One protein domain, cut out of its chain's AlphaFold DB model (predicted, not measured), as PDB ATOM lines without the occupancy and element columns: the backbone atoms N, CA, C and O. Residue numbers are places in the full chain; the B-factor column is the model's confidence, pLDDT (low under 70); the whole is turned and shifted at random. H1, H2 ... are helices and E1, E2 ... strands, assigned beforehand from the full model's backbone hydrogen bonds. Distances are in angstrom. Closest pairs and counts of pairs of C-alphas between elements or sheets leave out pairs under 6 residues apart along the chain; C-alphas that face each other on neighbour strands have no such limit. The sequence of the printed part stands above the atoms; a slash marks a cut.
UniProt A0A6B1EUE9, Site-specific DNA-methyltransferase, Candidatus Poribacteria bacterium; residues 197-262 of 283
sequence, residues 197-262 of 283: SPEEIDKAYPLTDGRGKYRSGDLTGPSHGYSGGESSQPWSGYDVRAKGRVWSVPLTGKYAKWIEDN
ATOM      1  N   SER A 197       7.170  31.393  -4.924       85.50
ATOM      2  CA  SER A 197       5.720  31.177  -4.873       85.50
ATOM      3  C   SER A 197       5.051  31.693  -6.159       85.50
ATOM      4  O   SER A 197       5.615  32.557  -6.841       85.50
ATOM      5  N   PRO A 198       3.839  31.222  -6.507       85.75
ATOM      6  CA  PRO A 198       3.082  31.793  -7.617       85.75
ATOM      7  C   PRO A 198       2.919  33.317  -7.509       85.75
ATOM      8  O   PRO A 198       3.120  34.013  -8.501       85.75
ATOM      9  N   GLU A 199       2.656  33.874  -6.318       87.25
ATOM     10  CA  GLU A 199       2.535  35.333  -6.161       87.25
ATOM     11  C   GLU A 199       3.865  36.063  -6.399       87.25
ATOM     12  O   GLU A 199       3.899  37.146  -6.989       87.25
ATOM     13  N   GLU A 200       4.981  35.481  -5.956       85.38
ATOM     14  CA  GLU A 200       6.313  36.038  -6.194       85.38
ATOM     15  C   GLU A 200       6.688  36.000  -7.673       85.38
ATOM     16  O   GLU A 200       7.313  36.940  -8.174       85.38
ATOM     17  N   ILE A 201       6.301  34.936  -8.381       84.19
ATOM     18  CA  ILE A 201       6.460  34.830  -9.833       84.19
ATOM     19  C   ILE A 201       5.629  35.916 -10.512       84.19
ATOM     20  O   ILE A 201       6.169  36.651 -11.332       84.19
ATOM     21  N   ASP A 202       4.368  36.084 -10.131       86.50
ATOM     22  CA  ASP A 202       3.461  37.064 -10.730       86.50
ATOM     23  C   ASP A 202       3.949  38.499 -10.534       86.50
ATOM     24  O   ASP A 202       3.926  39.311 -11.461       86.50
ATOM     25  N   LYS A 203       4.469  38.798  -9.342       86.44
ATOM     26  CA  LYS A 203       5.063  40.097  -9.029       86.44
ATOM     27  C   LYS A 203       6.387  40.321  -9.761       86.44
ATOM     28  O   LYS A 203       6.658  41.434 -10.211       86.44
ATOM     29  N   ALA A 204       7.242  39.302  -9.848       82.00
ATOM     30  CA  ALA A 204       8.557  39.420 -10.475       82.00
ATOM     31  C   ALA A 204       8.497  39.386 -12.012       82.00
ATOM     32  O   ALA A 204       9.358  39.992 -12.656       82.00
ATOM     33  N   TYR A 205       7.506  38.697 -12.581       87.38
ATOM     34  CA  TYR A 205       7.298  38.450 -14.009       87.38
ATOM     35  C   TYR A 205       5.851  38.799 -14.407       87.38
ATOM     36  O   TYR A 205       5.047  37.912 -14.701       87.38
ATOM     37  N   PRO A 206       5.494  40.098 -14.418       83.44
ATOM     38  CA  PRO A 206       4.111  40.540 -14.609       83.44
ATOM     39  C   PRO A 206       3.603  40.395 -16.050       83.44
ATOM     40  O   PRO A 206       2.411  40.554 -16.300       83.44
ATOM     41  N   LEU A 207       4.486  40.142 -17.018       84.69
ATOM     42  CA  LEU A 207       4.120  40.014 -18.426       84.69
ATOM     43  C   LEU A 207       3.908  38.539 -18.771       84.69
ATOM     44  O   LEU A 207       4.508  37.668 -18.154       84.69
ATOM     45  N   THR A 208       3.059  38.238 -19.750       85.69
ATOM     46  CA  THR A 208       2.804  36.861 -20.208       85.69
ATOM     47  C   THR A 208       2.772  36.822 -21.730       85.69
ATOM     48  O   THR A 208       2.223  37.726 -22.359       85.69
ATOM     49  N   ASP A 209       3.381  35.802 -22.327       80.75
ATOM     50  CA  ASP A 209       3.246  35.475 -23.748       80.75
ATOM     51  C   ASP A 209       2.848  33.995 -23.922       80.75
ATOM     52  O   ASP A 209       2.596  33.290 -22.945       80.75
ATOM     53  N   GLY A 210       2.772  33.509 -25.165       78.94
ATOM     54  CA  GLY A 210       2.409  32.117 -25.466       78.94
ATOM     55  C   GLY A 210       3.359  31.044 -24.906       78.94
ATOM     56  O   GLY A 210       3.079  29.862 -25.077       78.94
ATOM     57  N   ARG A 211       4.470  31.421 -24.256       75.12
ATOM     58  CA  ARG A 211       5.430  30.517 -23.597       75.12
ATOM     59  C   ARG A 211       5.445  30.655 -22.074       75.12
ATOM     60  O   ARG A 211       6.137  29.888 -21.414       75.12
ATOM     61  N   GLY A 212       4.698  31.607 -21.514       82.38
ATOM     62  CA  GLY A 212       4.584  31.806 -20.071       82.38
ATOM     63  C   GLY A 212       4.930  33.221 -19.609       82.38
ATOM     64  O   GLY A 212       4.887  34.185 -20.378       82.38
ATOM     65  N   LYS A 213       5.216  33.350 -18.309       82.00
ATOM     66  CA  LYS A 213       5.464  34.640 -17.655       82.00
ATOM     67  C   LYS A 213       6.883  35.145 -17.898       82.00
ATOM     68  O   LYS A 213       7.835  34.373 -17.872       82.00
ATOM     69  N   TYR A 214       7.035  36.452 -18.095       81.06
ATOM     70  CA  TYR A 214       8.323  37.104 -18.318       81.06
ATOM     71  C   TYR A 214       8.372  38.521 -17.722       81.06
ATOM     72  O   TYR A 214       7.377  39.087 -17.270       81.06
ATOM     73  N   ARG A 215       9.569  39.116 -17.723       79.31
ATOM     74  CA  ARG A 215       9.809  40.528 -17.389       79.31
ATOM     75  C   ARG A 215      10.799  41.134 -18.371       79.31
ATOM     76  O   ARG A 215      11.575  40.406 -18.981       79.31
ATOM     77  N   SER A 216      10.816  42.456 -18.482       74.50
ATOM     78  CA  SER A 216      11.864  43.162 -19.223       74.50
ATOM     79  C   SER A 216      13.157  43.213 -18.405       74.50
ATOM     80  O   SER A 216      13.147  43.685 -17.270       74.50
ATOM     81  N   GLY A 217      14.267  42.734 -18.966       70.81
ATOM     82  CA  GLY A 217      15.619  42.959 -18.438       70.81
ATOM     83  C   GLY A 217      16.372  44.087 -19.154       70.81
ATOM     84  O   GLY A 217      16.015  44.475 -20.268       70.81
ATOM     85  N   ASP A 218      17.425  44.601 -18.511       72.12
ATOM     86  CA  ASP A 218      18.332  45.605 -19.083       72.12
ATOM     87  C   ASP A 218      19.241  44.974 -20.148       72.12
ATOM     88  O   ASP A 218      20.013  44.061 -19.859       72.12
ATOM     89  N   LEU A 219      19.157  45.484 -21.380       71.81
ATOM     90  CA  LEU A 219      19.965  45.071 -22.538       71.81
ATOM     91  C   LEU A 219      21.372  45.668 -22.542       71.81
ATOM     92  O   LEU A 219      22.090  45.513 -23.524       71.81
ATOM     93  N   THR A 220      21.786  46.329 -21.465       73.94
ATOM     94  CA  THR A 220      23.105  46.943 -21.344       73.94
ATOM     95  C   THR A 220      23.867  46.422 -20.131       73.94
ATOM     96  O   THR A 220      23.287  46.123 -19.088       73.94
ATOM     97  N   GLY A 221      25.191  46.368 -20.244       73.62
ATOM     98  CA  GLY A 221      26.099  45.954 -19.181       73.62
ATOM     99  C   GLY A 221      27.293  46.902 -19.028       73.62
ATOM    100  O   GLY A 221      27.496  47.795 -19.862       73.62
ATOM    101  N   PRO A 222      28.099  46.733 -17.964       72.56
ATOM    102  CA  PRO A 222      29.352  47.462 -17.817       72.56
ATOM    103  C   PRO A 222      30.301  47.084 -18.958       72.56
ATOM    104  O   PRO A 222      30.412  45.908 -19.310       72.56
ATOM    105  N   SER A 223      31.027  48.062 -19.505       65.88
ATOM    106  CA  SER A 223      31.959  47.819 -20.615       65.88
ATOM    107  C   SER A 223      33.145  46.930 -20.234       65.88
ATOM    108  O   SER A 223      33.742  46.332 -21.117       65.88
ATOM    109  N   HIS A 224      33.502  46.840 -18.944       64.38
ATOM    110  CA  HIS A 224      34.689  46.127 -18.437       64.38
ATOM    111  C   HIS A 224      35.981  46.428 -19.228       64.38
ATOM    112  O   HIS A 224      36.864  45.583 -19.328       64.38
ATOM    113  N   GLY A 225      36.094  47.622 -19.819       57.16
ATOM    114  CA  GLY A 225      37.244  48.004 -20.648       57.16
ATOM    115  C   GLY A 225      37.208  47.509 -22.101       57.16
ATOM    116  O   GLY A 225      38.094  47.871 -22.873       57.16
ATOM    117  N   TYR A 226      36.185  46.759 -22.523       56.66
ATOM    118  CA  TYR A 226      35.970  46.448 -23.936       56.66
ATOM    119  C   TYR A 226      35.605  47.729 -24.694       56.66
ATOM    120  O   TYR A 226      34.627  48.410 -24.379       56.66
ATOM    121  N   SER A 227      36.405  48.067 -25.704       56.06
ATOM    122  CA  SER A 227      36.183  49.223 -26.565       56.06
ATOM    123  C   SER A 227      36.260  48.805 -28.032       56.06
ATOM    124  O   SER A 227      37.075  47.972 -28.411       56.06
ATOM    125  N   GLY A 228      35.366  49.358 -28.855       59.88
ATOM    126  CA  GLY A 228      35.415  49.231 -30.319       59.88
ATOM    127  C   GLY A 228      34.629  48.064 -30.928       59.88
ATOM    128  O   GLY A 228      34.545  47.992 -32.147       59.88
ATOM    129  N   GLY A 229      34.017  47.192 -30.120       65.50
ATOM    130  CA  GLY A 229      33.173  46.095 -30.614       65.50
ATOM    131  C   GLY A 229      31.762  46.535 -31.032       65.50
ATOM    132  O   GLY A 229      31.309  47.623 -30.674       65.50
ATOM    133  N   GLU A 230      31.033  45.668 -31.739       66.06
ATOM    134  CA  GLU A 230      29.644  45.906 -32.184       66.06
ATOM    135  C   GLU A 230      28.696  46.261 -31.030       66.06
ATOM    136  O   GLU A 230      27.864  47.158 -31.146       66.06
ATOM    137  N   SER A 231      28.889  45.630 -29.867       70.50
ATOM    138  CA  SER A 231      28.156  45.913 -28.624       70.50
ATOM    139  C   SER A 231      28.333  47.345 -28.111       70.50
ATOM    140  O   SER A 231      27.621  47.785 -27.215       70.50
ATOM    141  N   SER A 232      29.286  48.087 -28.660       70.75
ATOM    142  CA  SER A 232      29.618  49.443 -28.249       70.75
ATOM    143  C   SER A 232      29.132  50.508 -29.238       70.75
ATOM    144  O   SER A 232      29.474  51.676 -29.054       70.75
ATOM    145  N   GLN A 233      28.402  50.120 -30.290       71.69
ATOM    146  CA  GLN A 233      27.884  51.032 -31.311       71.69
ATOM    147  C   GLN A 233      26.505  51.603 -30.919       71.69
ATOM    148  O   GLN A 233      25.719  50.913 -30.253       71.69
ATOM    149  N   PRO A 234      26.173  52.842 -31.331       71.88
ATOM    150  CA  PRO A 234      24.830  53.391 -31.160       71.88
ATOM    151  C   PRO A 234      23.768  52.526 -31.851       71.88
ATOM    152  O   PRO A 234      23.980  52.023 -32.952       71.88
ATOM    153  N   TRP A 235      22.594  52.392 -31.234       62.31
ATOM    154  CA  TRP A 235      21.470  51.636 -31.792       62.31
ATOM    155  C   TRP A 235      20.162  52.413 -31.642       62.31
ATOM    156  O   TRP A 235      19.857  52.928 -30.571       62.31
ATOM    157  N   SER A 236      19.387  52.526 -32.728       59.56
ATOM    158  CA  SER A 236      18.108  53.263 -32.766       59.56
ATOM    159  C   SER A 236      18.173  54.688 -32.185       59.56
ATOM    160  O   SER A 236      17.270  55.117 -31.472       59.56
ATOM    161  N   GLY A 237      19.247  55.425 -32.489       66.31
ATOM    162  CA  GLY A 237      19.462  56.791 -31.988       66.31
ATOM    163  C   GLY A 237      19.895  56.860 -30.520       66.31
ATOM    164  O   GLY A 237      20.045  57.949 -29.977       66.31
ATOM    165  N   TYR A 238      20.109  55.709 -29.881       67.12
ATOM    166  CA  TYR A 238      20.573  55.611 -28.511       67.12
ATOM    167  C   TYR A 238      22.046  55.213 -28.472       67.12
ATOM    168  O   TYR A 238      22.425  54.106 -28.861       67.12
ATOM    169  N   ASP A 239      22.875  56.129 -27.981       77.62
ATOM    170  CA  ASP A 239      24.284  55.873 -27.729       77.62
ATOM    171  C   ASP A 239      24.491  55.384 -26.286       77.62
ATOM    172  O   ASP A 239      24.423  56.149 -25.321       77.62
ATOM    173  N   VAL A 240      24.747  54.082 -26.130       74.62
ATOM    174  CA  VAL A 240      25.058  53.466 -24.829       74.62
ATOM    175  C   VAL A 240      26.409  53.920 -24.271       74.62
ATOM    176  O   VAL A 240      26.577  53.960 -23.047       74.62
ATOM    177  N   ARG A 241      27.350  54.321 -25.138       76.69
ATOM    178  CA  ARG A 241      28.690  54.782 -24.742       76.69
ATOM    179  C   ARG A 241      28.648  56.141 -24.082       76.69
ATOM    180  O   ARG A 241      29.394  56.348 -23.130       76.69
ATOM    181  N   ALA A 242      27.744  57.018 -24.516       80.38
ATOM    182  CA  ALA A 242      27.490  58.293 -23.847       80.38
ATOM    183  C   ALA A 242      27.129  58.110 -22.357       80.38
ATOM    184  O   ALA A 242      27.256  59.041 -21.567       80.38
ATOM    185  N   LYS A 243      26.719  56.898 -21.953       76.44
ATOM    186  CA  LYS A 243      26.423  56.517 -20.564       76.44
ATOM    187  C   LYS A 243      27.446  55.552 -19.949       76.44
ATOM    188  O   LYS A 243      27.168  54.967 -18.907       76.44
ATOM    189  N   GLY A 244      28.603  55.349 -20.584       77.75
ATOM    190  CA  GLY A 244      29.661  54.452 -20.102       77.75
ATOM    191  C   GLY A 244      29.298  52.961 -20.127       77.75
ATOM    192  O   GLY A 244      29.916  52.168 -19.417       77.75
ATOM    193  N   ARG A 245      28.291  52.567 -20.915       80.12
ATOM    194  CA  ARG A 245      27.799  51.185 -21.012       80.12
ATOM    195  C   ARG A 245      28.032  50.616 -22.408       80.12
ATOM    196  O   ARG A 245      28.327  51.340 -23.358       80.12
ATOM    197  N   VAL A 246      27.879  49.305 -22.517       77.44
ATOM    198  CA  VAL A 246      27.802  48.578 -23.790       77.44
ATOM    199  C   VAL A 246      26.508  47.776 -23.814       77.44
ATOM    200  O   VAL A 246      25.967  47.438 -22.760       77.44
ATOM    201  N   TRP A 247      26.000  47.464 -24.998       74.38
ATOM    202  CA  TRP A 247      24.959  46.457 -25.154       74.38
ATOM    203  C   TRP A 247      25.475  45.114 -24.625       74.38
ATOM    204  O   TRP A 247      26.599  44.706 -24.920       74.38
ATOM    205  N   SER A 248      24.665  44.429 -23.824       65.75
ATOM    206  CA  SER A 248      24.949  43.068 -23.374       65.75
ATOM    207  C   SER A 248      25.099  42.188 -24.618       65.75
ATOM    208  O   SER A 248      24.198  42.151 -25.454       65.75
ATOM    209  N   VAL A 249      26.282  41.585 -24.790       59.25
ATOM    210  CA  VAL A 249      26.753  41.028 -26.070       59.25
ATOM    211  C   VAL A 249      25.731  40.037 -26.640       59.25
ATOM    212  O   VAL A 249      25.507  38.998 -26.020       59.25
ATOM    213  N   PRO A 250      25.128  40.301 -27.811       55.22
ATOM    214  CA  PRO A 250      24.077  39.425 -28.315       55.22
ATOM    215  C   PRO A 250      24.606  38.173 -29.042       55.22
ATOM    216  O   PRO A 250      23.869  37.211 -29.194       55.22
ATOM    217  N   LEU A 251      25.863  38.153 -29.497       47.66
ATOM    218  CA  LEU A 251      26.338  37.168 -30.486       47.66
ATOM    219  C   LEU A 251      27.184  36.012 -29.921       47.66
ATOM    220  O   LEU A 251      27.646  35.174 -30.690       47.66
ATOM    221  N   THR A 252      27.401  35.928 -28.603       48.50
ATOM    222  CA  THR A 252      28.163  34.824 -27.988       48.50
ATOM    223  C   THR A 252      27.564  34.373 -26.650       48.50
ATOM    224  O   THR A 252      26.894  35.127 -25.944       48.50
ATOM    225  N   GLY A 253      27.791  33.106 -26.283       56.72
ATOM    226  CA  GLY A 253      27.337  32.538 -25.009       56.72
ATOM    227  C   GLY A 253      25.814  32.357 -24.910       56.72
ATOM    228  O   GLY A 253      25.156  32.001 -25.883       56.72
ATOM    229  N   LYS A 254      25.241  32.585 -23.718       53.03
ATOM    230  CA  LYS A 254      23.812  32.334 -23.421       53.03
ATOM    231  C   LYS A 254      22.838  33.157 -24.289       53.03
ATOM    232  O   LYS A 254      21.717  32.717 -24.506       53.03
ATOM    233  N   TYR A 255      23.267  34.308 -24.812       56.50
ATOM    234  CA  TYR A 255      22.426  35.207 -25.611       56.50
ATOM    235  C   TYR A 255      22.172  34.709 -27.037       56.50
ATOM    236  O   TYR A 255      21.068  34.896 -27.538       56.50
ATOM    237  N   ALA A 256      23.137  34.016 -27.657       59.53
ATOM    238  CA  ALA A 256      22.940  33.376 -28.962       59.53
ATOM    239  C   ALA A 256      21.788  32.361 -28.897       59.53
ATOM    240  O   ALA A 256      20.873  32.391 -29.714       59.53
ATOM    241  N   LYS A 257      21.761  31.567 -27.821       61.78
ATOM    242  CA  LYS A 257      20.657  30.654 -27.532       61.78
ATOM    243  C   LYS A 257      19.335  31.394 -27.293       61.78
ATOM    244  O   LYS A 257      18.304  30.983 -27.797       61.78
ATOM    245  N   TRP A 258      19.339  32.528 -26.588       65.56
ATOM    246  CA  TRP A 258      18.122  33.336 -26.399       65.56
ATOM    247  C   TRP A 258      17.572  33.928 -27.697       65.56
ATOM    248  O   TRP A 258      16.374  34.173 -27.813       65.56
ATOM    249  N   ILE A 259      18.426  34.172 -28.680       61.44
ATOM    250  CA  ILE A 259      18.006  34.605 -30.009       61.44
ATOM    251  C   ILE A 259      17.362  33.445 -30.765       61.44
ATOM    252  O   ILE A 259      16.263  33.616 -31.292       61.44
ATOM    253  N   GLU A 260      18.015  32.282 -30.777       64.31
ATOM    254  CA  GLU A 260      17.481  31.042 -31.359       64.31
ATOM    255  C   GLU A 260      16.123  30.681 -30.743       64.31
ATOM    256  O   GLU A 260      15.153  30.436 -31.458       64.31
ATOM    257  N   ASP A 261      16.019  30.783 -29.418       68.12
ATOM    258  CA  ASP A 261      14.807  30.511 -28.645       68.12
ATOM    259  C   ASP A 261      13.761  31.644 -28.757       68.12
ATOM    260  O   ASP A 261      12.718  31.601 -28.101       68.12
ATOM    261  N   ASN A 262      14.008  32.688 -29.564       66.69
ATOM    262  CA  ASN A 262      13.149  33.866 -29.751       66.69
ATOM    263  C   ASN A 262      12.774  34.556 -28.420       66.69
ATOM    264  O   ASN A 262      11.656  35.046 -28.207       66.69
TER     265      ASN A 262
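This is residues 197 to 262 of the 283 residues of the protein "Site-specific DNA-methyltransferase" of Candidatus Poribacteria bacterium (UniProt A0A6B1EUE9). This has little regular structure: H1 lies near a small hairpin, E1-E2, a thin link leads to hairpin E3-E4, and an arm ends in H2. Under half of the 66 printed residues are in named elements; the class is mixed, both sheets antiparallel. The whole is loose, with a radius of gyration of the C-alphas of 15.0 A, and spans 43 by 25 by 23 A.

Find C-alpha 198 at (3.082, 31.793, -7.617), where H1, 198 to 204, begins. Next are E1, 207 to 209, E2, 212 to 214, E3, 220 to 222, and E4, 245 to 247. H2, 254 to 260, runs 10.2 A to (17.481, 31.042, -31.359).

The closest C-alphas of H1 and E2, 202 and 213, are 7.6 A apart. Within hydrogen-bond range are N 209 and O 212, 2.9 A, in hairpin E1-E2, and N 221 and O 246, 2.8 A, in hairpin E3-E4. In both helices every O i to N i+4 pair is within range.

Link E3 to E4 is long. Confidence is under 70 in 27 residues, among them 248 to 262.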